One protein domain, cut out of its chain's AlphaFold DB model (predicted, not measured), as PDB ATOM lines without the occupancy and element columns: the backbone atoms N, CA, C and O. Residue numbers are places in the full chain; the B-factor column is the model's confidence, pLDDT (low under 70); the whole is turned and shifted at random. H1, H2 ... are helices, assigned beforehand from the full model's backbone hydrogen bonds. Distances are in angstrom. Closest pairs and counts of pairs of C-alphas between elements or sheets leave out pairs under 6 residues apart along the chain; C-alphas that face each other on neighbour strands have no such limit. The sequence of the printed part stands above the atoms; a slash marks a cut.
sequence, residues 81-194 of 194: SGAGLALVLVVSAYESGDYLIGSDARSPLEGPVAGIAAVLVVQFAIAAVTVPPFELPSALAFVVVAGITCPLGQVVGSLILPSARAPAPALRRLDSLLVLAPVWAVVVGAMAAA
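AT A GLANCE: This is residues 81 to 194 of the 194 residues of an uncharacterized protein of Acidimicrobiia bacterium (UniProt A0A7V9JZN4). Four helices make an elongated up-and-down bundle, each running against the one before it: H1 and H2 lie side by side, H3 packs on H2 and crosses H1 steeply, and H4 packs on H3 with residues 177 to 184. A long loop, residues 161 to 176, joins H3 to H4. The printed part has 114 residues with four named helices, H1 to H4 along the chain, and no named strand; the class is all helix. It is compact, with a radius of gyration of the C-alphas of 14.3 A and spans of 43 by 26 by 18 A.

HOW THE PARTS SIT: H1, residues 81 to 102, and H2, residues 110 to 128, touch as a hairpin at a shallow tilt of 31 degrees, opposite ways; their closest C-alphas, Gly 102 and Gly 111, are 3.8 A apart. H3, residues 138 to 160, touches H2 in a second hairpin, closest at the C-alphas of Ile 116 and Gly 147, 5.2 A, at a tilt of 37 degrees, only just steep. H3 touches H1 with residues 146 to 150 alone, at a steep tilt of 61 degrees, closest at the C-alphas of Val 91 and Cys 150, 7.4 A. H4, residues 177 to 192, forms a hairpin with H3, closest at the C-alphas of Gly 153 and Val 179, 4.9 A. H1 touches H4 with residues 83 to 91 alone, closest at the C-alphas of Val 91 and Leu 177, 7.1 A. H2 and H4 are apart. Every O i to N i+4 pair is within hydrogen-bond range in H2; the counts are 17 of 18 in H1, 18 of 19 in H3 and 11 of 12 in H4.

IN THESE COORDINATES: H1 begins at C-alpha 81 (28.578, -12.347, 22.154) and is 32.1 A long; H2 is 27.3 A. H3, 31.9 A, has a kink of 27 degrees near residue 151. H4, 21.2 A, ends at C-alpha 192 (18.963, -13.387, 27.927).

THE WHOLE: The farthest C-alphas, of Arg 106 and Ala 194, are 44.6 A apart. The printed part has no cut; the H3 to H4 link is long. No printed residue is under 70 in pLDDT.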
ATOM      1  N   SER A  81      27.358 -12.328  22.978       86.31
ATOM      2  CA  SER A  81      28.578 -12.347  22.154       86.31
ATOM      3  C   SER A  81      29.515 -13.523  22.460       86.31
ATOM      4  O   SER A  81      30.246 -13.982  21.583       86.31
ATOM      5  N   GLY A  82      29.482 -14.044  23.689       91.25
ATOM      6  CA  GLY A  82      30.211 -15.250  24.072       91.25
ATOM      7  C   GLY A  82      29.563 -16.537  23.558       91.25
ATOM      8  O   GLY A  82      30.250 -17.539  23.361       91.25
ATOM      9  N   ALA A  83      28.254 -16.524  23.293       94.06
ATOM     10  CA  ALA A  83      27.488 -17.728  23.012       94.06
ATOM     11  C   ALA A  83      27.727 -18.310  21.621       94.06
ATOM     12  O   ALA A  83      27.706 -19.533  21.477       94.06
ATOM     13  N   GLY A  84      27.979 -17.481  20.604       94.12
ATOM     14  CA  GLY A  84      28.345 -17.984  19.279       94.12
ATOM     15  C   GLY A  84      29.742 -18.608  19.271       94.12
ATOM     16  O   GLY A  84      29.927 -19.687  18.707       94.12
ATOM     17  N   LEU A  85      30.713 -17.992  19.956       94.06
ATOM     18  CA  LEU A  85      32.054 -18.567  20.110       94.06
ATOM     19  C   LEU A  85      32.020 -19.874  20.914       94.06
ATOM     20  O   LEU A  85      32.607 -20.868  20.488       94.06
ATOM     21  N   ALA A  86      31.306 -19.890  22.042       95.94
ATOM     22  CA  ALA A  86      31.137 -21.081  22.867       95.94
ATOM     23  C   ALA A  86      30.511 -22.236  22.074       95.94
ATOM     24  O   ALA A  86      31.028 -23.348  22.122       95.94
ATOM     25  N   LEU A  87      29.476 -21.965  21.269       96.88
ATOM     26  CA  LEU A  87      28.868 -22.953  20.378       96.88
ATOM     27  C   LEU A  87      29.894 -23.569  19.411       96.88
ATOM     28  O   LEU A  87      29.948 -24.791  19.271       96.88
ATOM     29  N   VAL A  88      30.722 -22.740  18.764       96.25
ATOM     30  CA  VAL A  88      31.769 -23.211  17.839       96.25
ATOM     31  C   VAL A  88      32.804 -24.067  18.566       96.25
ATOM     32  O   VAL A  88      33.182 -25.123  18.060       96.25
ATOM     33  N   LEU A  89      33.254 -23.646  19.748       96.88
ATOM     34  CA  LEU A  89      34.227 -24.400  20.544       96.88
ATOM     35  C   LEU A  89      33.660 -25.745  21.002       96.88
ATOM     36  O   LEU A  89      34.316 -26.770  20.837       96.88
ATOM     37  N   VAL A  90      32.434 -25.749  21.524       97.56
ATOM     38  CA  VAL A  90      31.747 -26.946  22.020       97.56
ATOM     39  C   VAL A  90      31.533 -27.957  20.901       97.56
ATOM     40  O   VAL A  90      31.896 -29.120  21.063       97.56
ATOM     41  N   VAL A  91      31.010 -27.536  19.744       97.44
ATOM     42  CA  VAL A  91      30.813 -28.480  18.635       97.44
ATOM     43  C   VAL A  91      32.147 -28.984  18.082       97.44
ATOM     44  O   VAL A  91      32.275 -30.167  17.793       97.44
ATOM     45  N   SER A  92      33.173 -28.128  18.012       97.56
ATOM     46  CA  SER A  92      34.505 -28.543  17.553       97.56
ATOM     47  C   SER A  92      35.129 -29.569  18.499       97.56
ATOM     48  O   SER A  92      35.771 -30.516  18.047       97.56
ATOM     49  N   ALA A  93      34.923 -29.401  19.808       98.00
ATOM     50  CA  ALA A  93      35.366 -30.346  20.825       98.00
ATOM     51  C   ALA A  93      34.643 -31.690  20.697       98.00
ATOM     52  O   ALA A  93      35.298 -32.731  20.717       98.00
ATOM     53  N   TYR A  94      33.318 -31.654  20.510       97.94
ATOM     54  CA  TYR A  94      32.512 -32.849  20.281       97.94
ATOM     55  C   TYR A  94      33.018 -33.640  19.071       97.94
ATOM     56  O   TYR A  94      33.385 -34.800  19.221       97.94
ATOM     57  N   GLU A  95      33.105 -32.994  17.906       96.19
ATOM     58  CA  GLU A  95      33.535 -33.616  16.646       96.19
ATOM     59  C   GLU A  95      34.958 -34.174  16.744       96.19
ATOM     60  O   GLU A  95      35.247 -35.263  16.255       96.19
ATOM     61  N   SER A  96      35.861 -33.453  17.415       96.31
ATOM     62  CA  SER A  96      37.237 -33.918  17.615       96.31
ATOM     63  C   SER A  96      37.286 -35.165  18.497       96.31
ATOM     64  O   SER A  96      37.984 -36.119  18.162       96.31
ATOM     65  N   GLY A  97      36.548 -35.177  19.614       96.31
ATOM     66  CA  GLY A  97      36.478 -36.334  20.509       96.31
ATOM     67  C   GLY A  97      35.818 -37.542  19.844       96.31
ATOM     68  O   GLY A  97      36.356 -38.649  19.917       96.31
ATOM     69  N   ASP A  98      34.706 -37.311  19.146       95.88
ATOM     70  CA  ASP A  98      33.977 -38.333  18.397       95.88
ATOM     71  C   ASP A  98      34.842 -38.943  17.294       95.88
ATOM     72  O   ASP A  98      34.981 -40.160  17.217       95.88
ATOM     73  N   TYR A  99      35.531 -38.119  16.504       93.38
ATOM     74  CA  TYR A  99      36.393 -38.606  15.431       93.38
ATOM     75  C   TYR A  99      37.631 -39.354  15.949       93.38
ATOM     76  O   TYR A  99      37.942 -40.441  15.452       93.38
ATOM     77  N   LEU A 100      38.350 -38.795  16.931       95.25
ATOM     78  CA  LEU A 100      39.610 -39.367  17.425       95.25
ATOM     79  C   LEU A 100      39.419 -40.743  18.067       95.25
ATOM     80  O   LEU A 100      40.265 -41.614  17.880       95.25
ATOM     81  N   ILE A 101      38.325 -40.939  18.808       96.25
ATOM     82  CA  ILE A 101      38.032 -42.215  19.471       96.25
ATOM     83  C   ILE A 101      37.158 -43.117  18.590       96.25
ATOM     84  O   ILE A 101      37.369 -44.325  18.546       96.25
ATOM     85  N   GLY A 102      36.216 -42.549  17.837       92.25
ATOM     86  CA  GLY A 102      35.277 -43.295  17.000       92.25
ATOM     87  C   GLY A 102      35.902 -43.979  15.782       92.25
ATOM     88  O   GLY A 102      35.347 -44.963  15.296       92.25
ATOM     89  N   SER A 103      37.056 -43.511  15.293       88.81
ATOM     90  CA  SER A 103      37.680 -44.042  14.066       88.81
ATOM     91  C   SER A 103      38.154 -45.502  14.166       88.81
ATOM     92  O   SER A 103      38.198 -46.183  13.144       88.81
ATOM     93  N   ASP A 104      38.487 -45.984  15.369       91.25
ATOM     94  CA  ASP A 104      38.912 -47.375  15.635       91.25
ATOM     95  C   ASP A 104      38.064 -48.029  16.748       91.25
ATOM     96  O   ASP A 104      38.483 -48.955  17.445       91.25
ATOM     97  N   ALA A 105      36.856 -47.502  16.955       91.69
ATOM     98  CA  ALA A 105      35.977 -47.927  18.029       91.69
ATOM     99  C   ALA A 105      35.398 -49.329  17.800       91.69
ATOM    100  O   ALA A 105      35.015 -49.710  16.690       91.69
ATOM    101  N   ARG A 106      35.241 -50.089  18.889       92.06
ATOM    102  CA  ARG A 106      34.608 -51.424  18.859       92.06
ATOM    103  C   ARG A 106      33.090 -51.359  18.978       92.06
ATOM    104  O   ARG A 106      32.405 -52.337  18.681       92.06
ATOM    105  N   SER A 107      32.567 -50.218  19.412       94.06
ATOM    106  CA  SER A 107      31.143 -49.953  19.553       94.06
ATOM    107  C   SER A 107      30.772 -48.582  18.973       94.06
ATOM    108  O   SER A 107      31.557 -47.639  19.047       94.06
ATOM    109  N   PRO A 108      29.546 -48.421  18.442       90.00
ATOM    110  CA  PRO A 108      29.099 -47.159  17.847       90.00
ATOM    111  C   PRO A 108      28.916 -46.021  18.867       90.00
ATOM    112  O   PRO A 108      28.583 -44.908  18.477       90.00
ATOM    113  N   LEU A 109      29.079 -46.295  20.166       94.44
ATOM    114  CA  LEU A 109      28.897 -45.318  21.240       94.44
ATOM    115  C   LEU A 109      30.216 -44.732  21.753       94.44
ATOM    116  O   LEU A 109      30.190 -43.669  22.363       94.44
ATOM    117  N   GLU A 110      31.353 -45.389  21.510       96.06
ATOM    118  CA  GLU A 110      32.665 -44.933  21.996       96.06
ATOM    119  C   GLU A 110      33.008 -43.522  21.503       96.06
ATOM    120  O   GLU A 110      33.404 -42.681  22.311       96.06
ATOM    121  N   GLY A 111      32.777 -43.244  20.216       95.69
ATOM    122  CA  GLY A 111      32.947 -41.911  19.634       95.69
ATOM    123  C   GLY A 111      32.051 -40.861  20.307       95.69
ATOM    124  O   GLY A 111      32.577 -39.960  20.969       95.69
ATOM    125  N   PRO A 112      30.708 -40.994  20.264       96.19
ATOM    126  CA  PRO A 112      29.818 -39.995  20.848       96.19
ATOM    127  C   PRO A 112      30.068 -39.748  22.340       96.19
ATOM    128  O   PRO A 112      30.003 -38.605  22.788       96.19
ATOM    129  N   VAL A 113      30.395 -40.788  23.113       97.38
ATOM    130  CA  VAL A 113      30.738 -40.653  24.538       97.38
ATOM    131  C   VAL A 113      32.038 -39.866  24.726       97.38
ATOM    132  O   VAL A 113      32.098 -38.991  25.594       97.38
ATOM    133  N   ALA A 114      33.061 -40.114  23.905       97.44
ATOM    134  CA  ALA A 114      34.296 -39.335  23.928       97.44
ATOM    135  C   ALA A 114      34.067 -37.870  23.525       97.44
ATOM    136  O   ALA A 114      34.599 -36.965  24.171       97.44
ATOM    137  N   GLY A 115      33.224 -37.622  22.520       97.56
ATOM    138  CA  GLY A 115      32.791 -36.278  22.140       97.56
ATOM    139  C   GLY A 115      32.104 -35.541  23.294       97.56
ATOM    140  O   GLY A 115      32.437 -34.393  23.582       97.56
ATOM    141  N   ILE A 116      31.202 -36.207  24.024       98.12
ATOM    142  CA  ILE A 116      30.539 -35.640  25.215       98.12
ATOM    143  C   ILE A 116      31.556 -35.307  26.316       98.12
ATOM    144  O   ILE A 116      31.472 -34.245  26.935       98.12
ATOM    145  N   ALA A 117      32.539 -36.179  26.550       98.25
ATOM    146  CA  ALA A 117      33.604 -35.912  27.512       98.25
ATOM    147  C   ALA A 117      34.450 -34.689  27.106       98.25
ATOM    148  O   ALA A 117      34.761 -33.849  27.951       98.25
ATOM    149  N   ALA A 118      34.766 -34.536  25.815       98.31
ATOM    150  CA  ALA A 118      35.473 -33.364  25.297       98.31
ATOM    151  C   ALA A 118      34.655 -32.071  25.463       98.31
ATOM    152  O   ALA A 118      35.199 -31.048  25.887       98.31
ATOM    153  N   VAL A 119      33.342 -32.125  25.208       98.31
ATOM    154  CA  VAL A 119      32.413 -31.014  25.474       98.31
ATOM    155  C   VAL A 119      32.445 -30.609  26.940       98.31
ATOM    156  O   VAL A 119      32.553 -29.422  27.228       98.31
ATOM    157  N   LEU A 120      32.383 -31.569  27.868       97.88
ATOM    158  CA  LEU A 120      32.433 -31.290  29.303       97.88
ATOM    159  C   LEU A 120      33.707 -30.516  29.676       97.88
ATOM    160  O   LEU A 120      33.623 -29.499  30.363       97.88
ATOM    161  N   VAL A 121      34.870 -30.954  29.186       97.81
ATOM    162  CA  VAL A 121      36.162 -30.291  29.444       97.81
ATOM    163  C   VAL A 121      36.180 -28.863  28.895       97.81
ATOM    164  O   VAL A 121      36.537 -27.929  29.614       97.81
ATOM    165  N   VAL A 122      35.767 -28.670  27.640       97.75
ATOM    166  CA  VAL A 122      35.744 -27.340  27.013       97.75
ATOM    167  C   VAL A 122      34.728 -26.421  27.686       97.75
ATOM    168  O   VAL A 122      35.025 -25.254  27.932       97.75
ATOM    169  N   GLN A 123      33.561 -26.940  28.063       96.38
ATOM    170  CA  GLN A 123      32.540 -26.161  28.754       96.38
ATOM    171  C   GLN A 123      32.994 -25.734  30.153       96.38
ATOM    172  O   GLN A 123      32.711 -24.608  30.559       96.38
ATOM    173  N   PHE A 124      33.745 -26.577  30.870       95.94
ATOM    174  CA  PHE A 124      34.391 -26.178  32.122       95.94
ATOM    175  C   PHE A 124      35.416 -25.061  31.914       95.94
ATOM    176  O   PHE A 124      35.454 -24.127  32.710       95.94
ATOM    177  N   ALA A 125      36.217 -25.116  30.846       95.94
ATOM    178  CA  ALA A 125      37.158 -24.042  30.527       95.94
ATOM    179  C   ALA A 125      36.436 -22.716  30.219       95.94
ATOM    180  O   ALA A 125      36.850 -21.669  30.712       95.94
ATOM    181  N   ILE A 126      35.326 -22.764  29.471       95.50
ATOM    182  CA  ILE A 126      34.466 -21.598  29.201       95.50
ATOM    183  C   ILE A 126      33.878 -21.041  30.508       95.50
ATOM    184  O   ILE A 126      33.899 -19.830  30.728       95.50
ATOM    185  N   ALA A 127      33.403 -21.914  31.399       95.19
ATOM    186  CA  ALA A 127      32.860 -21.513  32.695       95.19
ATOM    187  C   ALA A 127      33.921 -20.882  33.609       95.19
ATOM    188  O   ALA A 127      33.634 -19.922  34.321       95.19
ATOM    189  N   ALA A 128      35.157 -21.388  33.570       94.62
ATOM    190  CA  ALA A 128      36.261 -20.895  34.390       94.62
ATOM    191  C   ALA A 128      36.669 -19.453  34.052       94.62
ATOM    192  O   ALA A 128      37.120 -18.728  34.934       94.62
ATOM    193  N   VAL A 129      36.491 -19.026  32.798       93.25
ATOM    194  CA  VAL A 129      36.730 -17.635  32.370       93.25
ATOM    195  C   VAL A 129      35.468 -16.763  32.448       93.25
ATOM    196  O   VAL A 129      35.465 -15.649  31.926       93.25
ATOM    197  N   THR A 130      34.406 -17.270  33.089       87.44
ATOM    198  CA  THR A 130      33.158 -16.554  33.396       87.44
ATOM    199  C   THR A 130      32.546 -15.852  32.183       87.44
ATOM    200  O   THR A 130      32.228 -14.668  32.249       87.44
ATOM    201  N   VAL A 131      32.427 -16.557  31.051       86.81
ATOM    202  CA  VAL A 131      31.691 -16.043  29.885       86.81
ATOM    203  C   VAL A 131      30.190 -16.180  30.154       86.81
ATOM    204  O   VAL A 131      29.738 -17.318  30.265       86.81
ATOM    205  N   PRO A 132      29.390 -15.103  30.190       86.69
ATOM    206  CA  PRO A 132      27.938 -15.235  30.284       86.69
ATOM    207  C   PRO A 132      27.357 -15.893  29.017       86.69
ATOM    208  O   PRO A 132      27.862 -15.637  27.916       86.69
ATOM    209  N   PRO A 133      26.306 -16.730  29.109       88.88
ATOM    210  CA  PRO A 133      25.603 -17.215  30.308       88.88
ATOM    211  C   PRO A 133      26.143 -18.571  30.832       88.88
ATOM    212  O   PRO A 133      25.384 -19.436  31.285       88.88
ATOM    213  N   PHE A 134      27.442 -18.826  30.674       91.94
ATOM    214  CA  PHE A 134      28.091 -20.119  30.916       91.94
ATOM    215  C   PHE A 134      28.764 -20.226  32.286       91.94
ATOM    216  O   PHE A 134      29.687 -21.018  32.460       91.94
ATOM    217  N   GLU A 135      28.319 -19.463  33.278       92.50
ATOM    218  CA  GLU A 135      28.738 -19.641  34.662       92.50
ATOM    219  C   GLU A 135      28.167 -20.940  35.245       92.50
ATOM    220  O   GLU A 135      27.137 -21.461  34.803       92.50
ATOM    221  N   LEU A 136      28.822 -21.497  36.265       90.81
ATOM    222  CA  LEU A 136      28.239 -22.615  37.005       90.81
ATOM    223  C   LEU A 136      27.055 -22.121  37.859       90.81
ATOM    224  O   LEU A 136      27.178 -21.086  38.513       90.81
ATOM    225  N   PRO A 137      25.927 -22.861  37.904       89.75
ATOM    226  CA  PRO A 137      25.727 -24.210  37.356       89.75
ATOM    227  C   PRO A 137      25.227 -24.260  35.898       89.75
ATOM    228  O   PRO A 137      25.219 -25.344  35.313       89.75
ATOM    229  N   SER A 138      24.829 -23.131  35.304       90.31
ATOM    230  CA  SER A 138      24.245 -23.036  33.956       90.31
ATOM    231  C   SER A 138      25.101 -23.697  32.873       90.31
ATOM    232  O   SER A 138      24.568 -24.375  31.996       90.31
ATOM    233  N   ALA A 139      26.429 -23.607  32.976       93.00
ATOM    234  CA  ALA A 139      27.364 -24.272  32.066       93.00
ATOM    235  C   ALA A 139      27.102 -25.785  31.924       93.00
ATOM    236  O   ALA A 139      27.196 -26.335  30.829       93.00
ATOM    237  N   LEU A 140      26.730 -26.468  33.014       93.94
ATOM    238  CA  LEU A 140      26.451 -27.908  32.991       93.94
ATOM    239  C   LEU A 140      25.181 -28.231  32.200       93.94
ATOM    240  O   LEU A 140      25.118 -29.273  31.549       93.94
ATOM    241  N   ALA A 141      24.192 -27.334  32.194       94.00
ATOM    242  CA  ALA A 141      23.010 -27.497  31.356       94.00
ATOM    243  C   ALA A 141      23.388 -27.482  29.866       94.00
ATOM    244  O   ALA A 141      22.881 -28.298  29.100       94.00
ATOM    245  N   PHE A 142      24.341 -26.634  29.465       95.25
ATOM    246  CA  PHE A 142      24.849 -26.603  28.091       95.25
ATOM    247  C   PHE A 142      25.634 -27.864  27.709       95.25
ATOM    248  O   PHE A 142      25.521 -28.309  26.566       95.25
ATOM    249  N   VAL A 143      26.332 -28.508  28.655       97.31
ATOM    250  CA  VAL A 143      26.908 -29.848  28.425       97.31
ATOM    251  C   VAL A 143      25.813 -30.862  28.121       97.31
ATOM    252  O   VAL A 143      25.937 -31.622  27.165       97.31
ATOM    253  N   VAL A 144      24.735 -30.879  28.910       97.00
ATOM    254  CA  VAL A 144      23.615 -31.813  28.703       97.00
ATOM    255  C   VAL A 144      22.938 -31.555  27.359       97.00
ATOM    256  O   VAL A 144      22.706 -32.493  26.597       97.00
ATOM    257  N   VAL A 145      22.671 -30.286  27.034       97.44
ATOM    258  CA  VAL A 145      22.107 -29.885  25.740       97.44
ATOM    259  C   VAL A 145      22.993 -30.374  24.599       97.44
ATOM    260  O   VAL A 145      22.498 -31.060  23.705       97.44
ATOM    261  N   ALA A 146      24.294 -30.086  24.632       97.88
ATOM    262  CA  ALA A 146      25.231 -30.519  23.600       97.88
ATOM    263  C   ALA A 146      25.351 -32.044  23.518       97.88
ATOM    264  O   ALA A 146      25.282 -32.606  22.427       97.88
ATOM    265  N   GLY A 147      25.432 -32.731  24.656       97.62
ATOM    266  CA  GLY A 147      25.579 -34.182  24.681       97.62
ATOM    267  C   GLY A 147      24.374 -34.949  24.138       97.62
ATOM    268  O   GLY A 147      24.536 -36.065  23.656       97.62
ATOM    269  N   ILE A 148      23.184 -34.346  24.147       97.81
ATOM    270  CA  ILE A 148      21.986 -34.914  23.512       97.81
ATOM    271  C   ILE A 148      21.888 -34.483  22.045       97.81
ATOM    272  O   ILE A 148      21.612 -35.294  21.159       97.81
ATOM    273  N   THR A 149      22.082 -33.193  21.775       98.12
ATOM    274  CA  THR A 149      21.782 -32.613  20.460       98.12
ATOM    275  C   THR A 149      22.867 -32.858  19.419       98.12
ATOM    276  O   THR A 149      22.520 -32.976  18.245       98.12
ATOM    277  N   CYS A 150      24.140 -33.011  19.801       97.56
ATOM    278  CA  CYS A 150      25.206 -33.339  18.853       97.56
ATOM    279  C   CYS A 150      25.018 -34.726  18.208       97.56
ATOM    280  O   CYS A 150      24.957 -34.773  16.973       97.56
ATOM    281  N   PRO A 151      24.827 -35.831  18.972       96.56
ATOM    282  CA  PRO A 151      24.522 -37.134  18.376       96.56
ATOM    283  C   PRO A 151      23.211 -37.114  17.580       96.56
ATOM    284  O   PRO A 151      23.109 -37.693  16.497       96.56
ATOM    285  N   LEU A 152      22.191 -36.408  18.085       96.56
ATOM    286  CA  LEU A 152      20.916 -36.273  17.381       96.56
ATOM    287  C   LEU A 152      21.084 -35.542  16.039       96.56
ATOM    288  O   LEU A 152      20.443 -35.910  15.055       96.56
ATOM    289  N   GLY A 153      21.977 -34.554  15.972       95.69
ATOM    290  CA  GLY A 153      22.350 -33.862  14.744       95.69
ATOM    291  C   GLY A 153      22.924 -34.800  13.683       95.69
ATOM    292  O   GLY A 153      22.469 -34.771  12.539       95.69
ATOM    293  N   GLN A 154      23.820 -35.710  14.063       93.88
ATOM    294  CA  GLN A 154      24.382 -36.726  13.159       93.88
ATOM    295  C   GLN A 154      23.309 -37.693  12.617       93.88
ATOM    296  O   GLN A 154      23.308 -38.064  11.432       93.88
ATOM    297  N   VAL A 155      22.331 -38.062  13.457       93.50
ATOM    298  CA  VAL A 155      21.158 -38.849  13.036       93.50
ATOM    299  C   VAL A 155      20.311 -38.056  12.039       93.50
ATOM    300  O   VAL A 155      19.998 -38.564  10.961       93.50
ATOM    301  N   VAL A 156      19.990 -36.794  12.341       93.00
ATOM    302  CA  VAL A 156      19.221 -35.908  11.450       93.00
ATOM    303  C   VAL A 156      19.946 -35.685  10.119       93.00
ATOM    304  O   VAL A 156      19.319 -35.780   9.063       93.00
ATOM    305  N   GLY A 157      21.263 -35.479  10.135       91.56
ATOM    306  CA  GLY A 157      22.088 -35.370   8.930       91.56
ATOM    307  C   GLY A 157      21.984 -36.615   8.051       91.56
ATOM    308  O   GLY A 157      21.779 -36.515   6.839       91.56
ATOM    309  N   SER A 158      22.013 -37.801   8.664       91.19
ATOM    310  CA  SER A 158      21.811 -39.075   7.962       91.19
ATOM    311  C   SER A 158      20.396 -39.217   7.391       91.19
ATOM    312  O   SER A 158      20.241 -39.707   6.273       91.19
ATOM    313  N   LEU A 159      19.378 -38.750   8.120       90.62
ATOM    314  CA  LEU A 159      17.983 -38.743   7.676       90.62
ATOM    315  C   LEU A 159      17.720 -37.744   6.551       90.62
ATOM    316  O   LEU A 159      16.730 -37.903   5.850       90.62
ATOM    317  N   ILE A 160      18.552 -36.719   6.352       89.19
ATOM    318  CA  ILE A 160      18.413 -35.748   5.253       89.19
ATOM    319  C   ILE A 160      18.903 -36.332   3.922       89.19
ATOM    320  O   ILE A 160      18.405 -35.950   2.859       89.19
ATOM    321  N   LEU A 161      19.841 -37.272   3.968       88.56
ATOM    322  CA  LEU A 161      20.442 -37.856   2.777       88.56
ATOM    323  C   LEU A 161      19.554 -38.950   2.152       88.56
ATOM    324  O   LEU A 161      18.731 -39.557   2.839       88.56
ATOM    325  N   PRO A 162      19.709 -39.235   0.842       85.81
ATOM    326  CA  PRO A 162      18.990 -40.330   0.182       85.81
ATOM    327  C   PRO A 162      19.320 -41.707   0.769       85.81
ATOM    328  O   PRO A 162      18.496 -42.616   0.735       85.81
ATOM    329  N   SER A 163      20.539 -41.867   1.285       87.44
ATOM    330  CA  SER A 163      20.996 -43.051   2.003       87.44
ATOM    331  C   SER A 163      22.085 -42.654   3.000       87.44
ATOM    332  O   SER A 163      22.797 -41.670   2.790       87.44
ATOM    333  N   ALA A 164      22.267 -43.443   4.063       80.50
ATOM    334  CA  ALA A 164      23.292 -43.177   5.078       80.50
ATOM    335  C   ALA A 164      24.724 -43.154   4.504       80.50
ATOM    336  O   ALA A 164      25.594 -42.466   5.035       80.50
ATOM    337  N   ARG A 165      24.952 -43.869   3.392       82.56
ATOM    338  CA  ARG A 165      26.243 -43.973   2.692       82.56
ATOM    339  C   ARG A 165      26.426 -42.936   1.580       82.56
ATOM    340  O   ARG A 165      27.421 -42.996   0.864       82.56
ATOM    341  N   ALA A 166      25.475 -42.022   1.382       88.62
ATOM    342  CA  ALA A 166      25.593 -41.011   0.340       88.62
ATOM    343  C   ALA A 166      26.807 -40.094   0.606       88.62
ATOM    344  O   ALA A 166      26.969 -39.618   1.736       88.62
ATOM    345  N   PRO A 167      27.653 -39.817  -0.405       86.81
ATOM    346  CA  PRO A 167      28.814 -38.953  -0.233       86.81
ATOM    347  C   PRO A 167      28.358 -37.505  -0.017       86.81
ATOM    348  O   PRO A 167      27.908 -36.834  -0.942       86.81
ATOM    349  N   ALA A 168      28.472 -37.024   1.223       88.81
ATOM    350  CA  ALA A 168      28.092 -35.666   1.611       88.81
ATOM    351  C   ALA A 168      29.094 -35.056   2.612       88.81
ATOM    352  O   ALA A 168      28.701 -34.664   3.710       88.81
ATOM    353  N   PRO A 169      30.394 -34.960   2.264       87.94
ATOM    354  CA  PRO A 169      31.453 -34.613   3.215       87.94
ATOM    355  C   PRO A 169      31.248 -33.250   3.886       87.94
ATOM    356  O   PRO A 169      31.566 -33.099   5.057       87.94
ATOM    357  N   ALA A 170      30.686 -32.267   3.178       87.38
ATOM    358  CA  ALA A 170      30.394 -30.957   3.758       87.38
ATOM    359  C   ALA A 170      29.277 -31.017   4.814       87.38
ATOM    360  O   ALA A 170      29.400 -30.398   5.862       87.38
ATOM    361  N   LEU A 171      28.211 -31.788   4.562       88.38
ATOM    362  CA  LEU A 171      27.112 -31.950   5.519       88.38
ATOM    363  C   LEU A 171      27.561 -32.748   6.746       88.38
ATOM    364  O   LEU A 171      27.190 -32.399   7.854       88.38
ATOM    365  N   ARG A 172      28.400 -33.771   6.544       89.44
ATOM    366  CA  ARG A 172      28.974 -34.607   7.613       89.44
ATOM    367  C   ARG A 172      29.932 -33.871   8.552       89.44
ATOM    368  O   ARG A 172      30.296 -34.420   9.569       89.44
ATOM    369  N   ARG A 173      30.372 -32.660   8.198       88.75
ATOM    370  CA  ARG A 173      31.156 -31.782   9.088       88.75
ATOM    371  C   ARG A 173      30.283 -30.814   9.887       88.75
ATOM    372  O   ARG A 173      30.800 -30.036  10.676       88.75
ATOM    373  N   LEU A 174      28.989 -30.765   9.578       90.06
ATOM    374  CA  LEU A 174      28.039 -29.786  10.100       90.06
ATOM    375  C   LEU A 174      26.808 -30.467  10.703       90.06
ATOM    376  O   LEU A 174      25.865 -29.774  11.080       90.06
ATOM    377  N   ASP A 175      26.753 -31.797  10.753       93.50
ATOM    378  CA  ASP A 175      25.541 -32.517  11.122       93.50
ATOM    379  C   ASP A 175      25.227 -32.374  12.613       93.50
ATOM    380  O   ASP A 175      24.073 -32.092  12.939       93.50
ATOM    381  N   SER A 176      26.219 -32.381  13.509       96.12
ATOM    382  CA  SER A 176      25.992 -32.017  14.917       96.12
ATOM    383  C   SER A 176      25.451 -30.592  15.104       96.12
ATOM    384  O   SER A 176      24.619 -30.364  15.986       96.12
ATOM    385  N   LEU A 177      25.812 -29.636  14.234       96.75
ATOM    386  CA  LEU A 177      25.267 -28.270  14.281       96.75
ATOM    387  C   LEU A 177      23.788 -28.188  13.877       96.75
ATOM    388  O   LEU A 177      23.115 -27.243  14.290       96.75
ATOM    389  N   LEU A 178      23.265 -29.151  13.106       96.62
ATOM    390  CA  LEU A 178      21.888 -29.107  12.591       96.62
ATOM    391  C   LEU A 178      20.839 -29.027  13.697       96.62
ATOM    392  O   LEU A 178      19.788 -28.419  13.501       96.62
ATOM    393  N   VAL A 179      21.123 -29.645  14.842       97.62
ATOM    394  CA  VAL A 179      20.229 -29.662  16.003       97.62
ATOM    395  C   VAL A 179      20.798 -28.821  17.137       97.62
ATOM    396  O   VAL A 179      20.046 -28.055  17.741       97.62
ATOM    397  N   LEU A 180      22.108 -28.904  17.396       98.25
ATOM    398  CA  LEU A 180      22.728 -28.141  18.477       98.25
ATOM    399  C   LEU A 180      22.536 -26.633  18.286       98.25
ATOM    400  O   LEU A 180      22.079 -25.978  19.215       98.25
ATOM    401  N   ALA A 181      22.834 -26.068  17.111       97.56
ATOM    402  CA  ALA A 181      22.820 -24.613  16.950       97.56
ATOM    403  C   ALA A 181      21.426 -23.987  17.163       97.56
ATOM    404  O   ALA A 181      21.336 -23.024  17.929       97.56
ATOM    405  N   PRO A 182      20.325 -24.512  16.577       97.31
ATOM    406  CA  PRO A 182      18.978 -24.011  16.856       97.31
ATOM    407  C   PRO A 182      18.587 -24.114  18.329       97.31
ATOM    408  O   PRO A 182      18.072 -23.146  18.887       97.31
ATOM    409  N   VAL A 183      18.851 -25.257  18.971       97.81
ATOM    410  CA  VAL A 183      18.519 -25.457  20.391       97.81
ATOM    411  C   VAL A 183      19.338 -24.510  21.268       97.81
ATOM    412  O   VAL A 183      18.780 -23.844  22.134       97.81
ATOM    413  N   TRP A 184      20.634 -24.379  20.996       97.19
ATOM    414  CA  TRP A 184      21.534 -23.462  21.688       97.19
ATOM    415  C   TRP A 184      21.051 -22.015  21.606       97.19
ATOM    416  O   TRP A 184      20.940 -21.346  22.628       97.19
ATOM    417  N   ALA A 185      20.699 -21.541  20.407       96.19
ATOM    418  CA  ALA A 185      20.199 -20.185  20.206       96.19
ATOM    419  C   ALA A 185      18.892 -19.921  20.971       96.19
ATOM    420  O   ALA A 185      18.718 -18.833  21.514       96.19
ATOM    421  N   VAL A 186      17.993 -20.909  21.038       95.75
ATOM    422  CA  VAL A 186      16.755 -20.816  21.827       95.75
ATOM    423  C   VAL A 186      17.060 -20.749  23.321       95.75
ATOM    424  O   VAL A 186      16.508 -19.891  24.000       95.75
ATOM    425  N   VAL A 187      17.941 -21.613  23.831       95.38
ATOM    426  CA  VAL A 187      18.307 -21.634  25.257       95.38
ATOM    427  C   VAL A 187      18.973 -20.319  25.662       95.38
ATOM    428  O   VAL A 187      18.547 -19.697  26.627       95.38
ATOM    429  N   VAL A 188      19.955 -19.850  24.887       94.88
ATOM    430  CA  VAL A 188      20.636 -18.568  25.133       94.88
ATOM    431  C   VAL A 188      19.651 -17.405  25.060       94.88
ATOM    432  O   VAL A 188      19.627 -16.571  25.957       94.88
ATOM    433  N   GLY A 189      18.802 -17.361  24.029       92.88
ATOM    434  CA  GLY A 189      17.804 -16.303  23.882       92.88
ATOM    435  C   GLY A 189      16.774 -16.287  25.014       92.88
ATOM    436  O   GLY A 189      16.368 -15.215  25.452       92.88
ATOM    437  N   ALA A 190      16.375 -17.458  25.520       92.25
ATOM    438  CA  ALA A 190      15.479 -17.565  26.668       92.25
ATOM    439  C   ALA A 190      16.144 -17.078  27.965       92.25
ATOM    440  O   ALA A 190      15.488 -16.419  28.763       92.25
ATOM    441  N   MET A 191      17.433 -17.369  28.157       90.88
ATOM    442  CA  MET A 191      18.194 -16.894  29.316       90.88
ATOM    443  C   MET A 191      18.452 -15.386  29.270       90.88
ATOM    444  O   MET A 191      18.337 -14.733  30.295       90.88
ATOM    445  N   ALA A 192      18.749 -14.826  28.096       87.69
ATOM    446  CA  ALA A 192      18.963 -13.387  27.927       87.69
ATOM    447  C   ALA A 192      17.677 -12.553  28.111       87.69
ATOM    448  O   ALA A 192      17.742 -11.341  28.305       87.69
ATOM    449  N   ALA A 193      16.504 -13.186  28.006       84.69
ATOM    450  CA  ALA A 193      15.205 -12.546  28.202       84.69
ATOM    451  C   ALA A 193      14.671 -12.643  29.646       84.69
ATOM    452  O   ALA A 193      13.621 -12.057  29.923       84.69
ATOM    453  N   ALA A 194      15.338 -13.408  30.517       77.75
ATOM    454  CA  ALA A 194      14.972 -13.623  31.918       77.75
ATOM    455  C   ALA A 194      15.657 -12.606  32.840       77.75
ATOM    456  O   ALA A 194      14.999 -12.196  33.824       77.75
TER     457      ALA A 194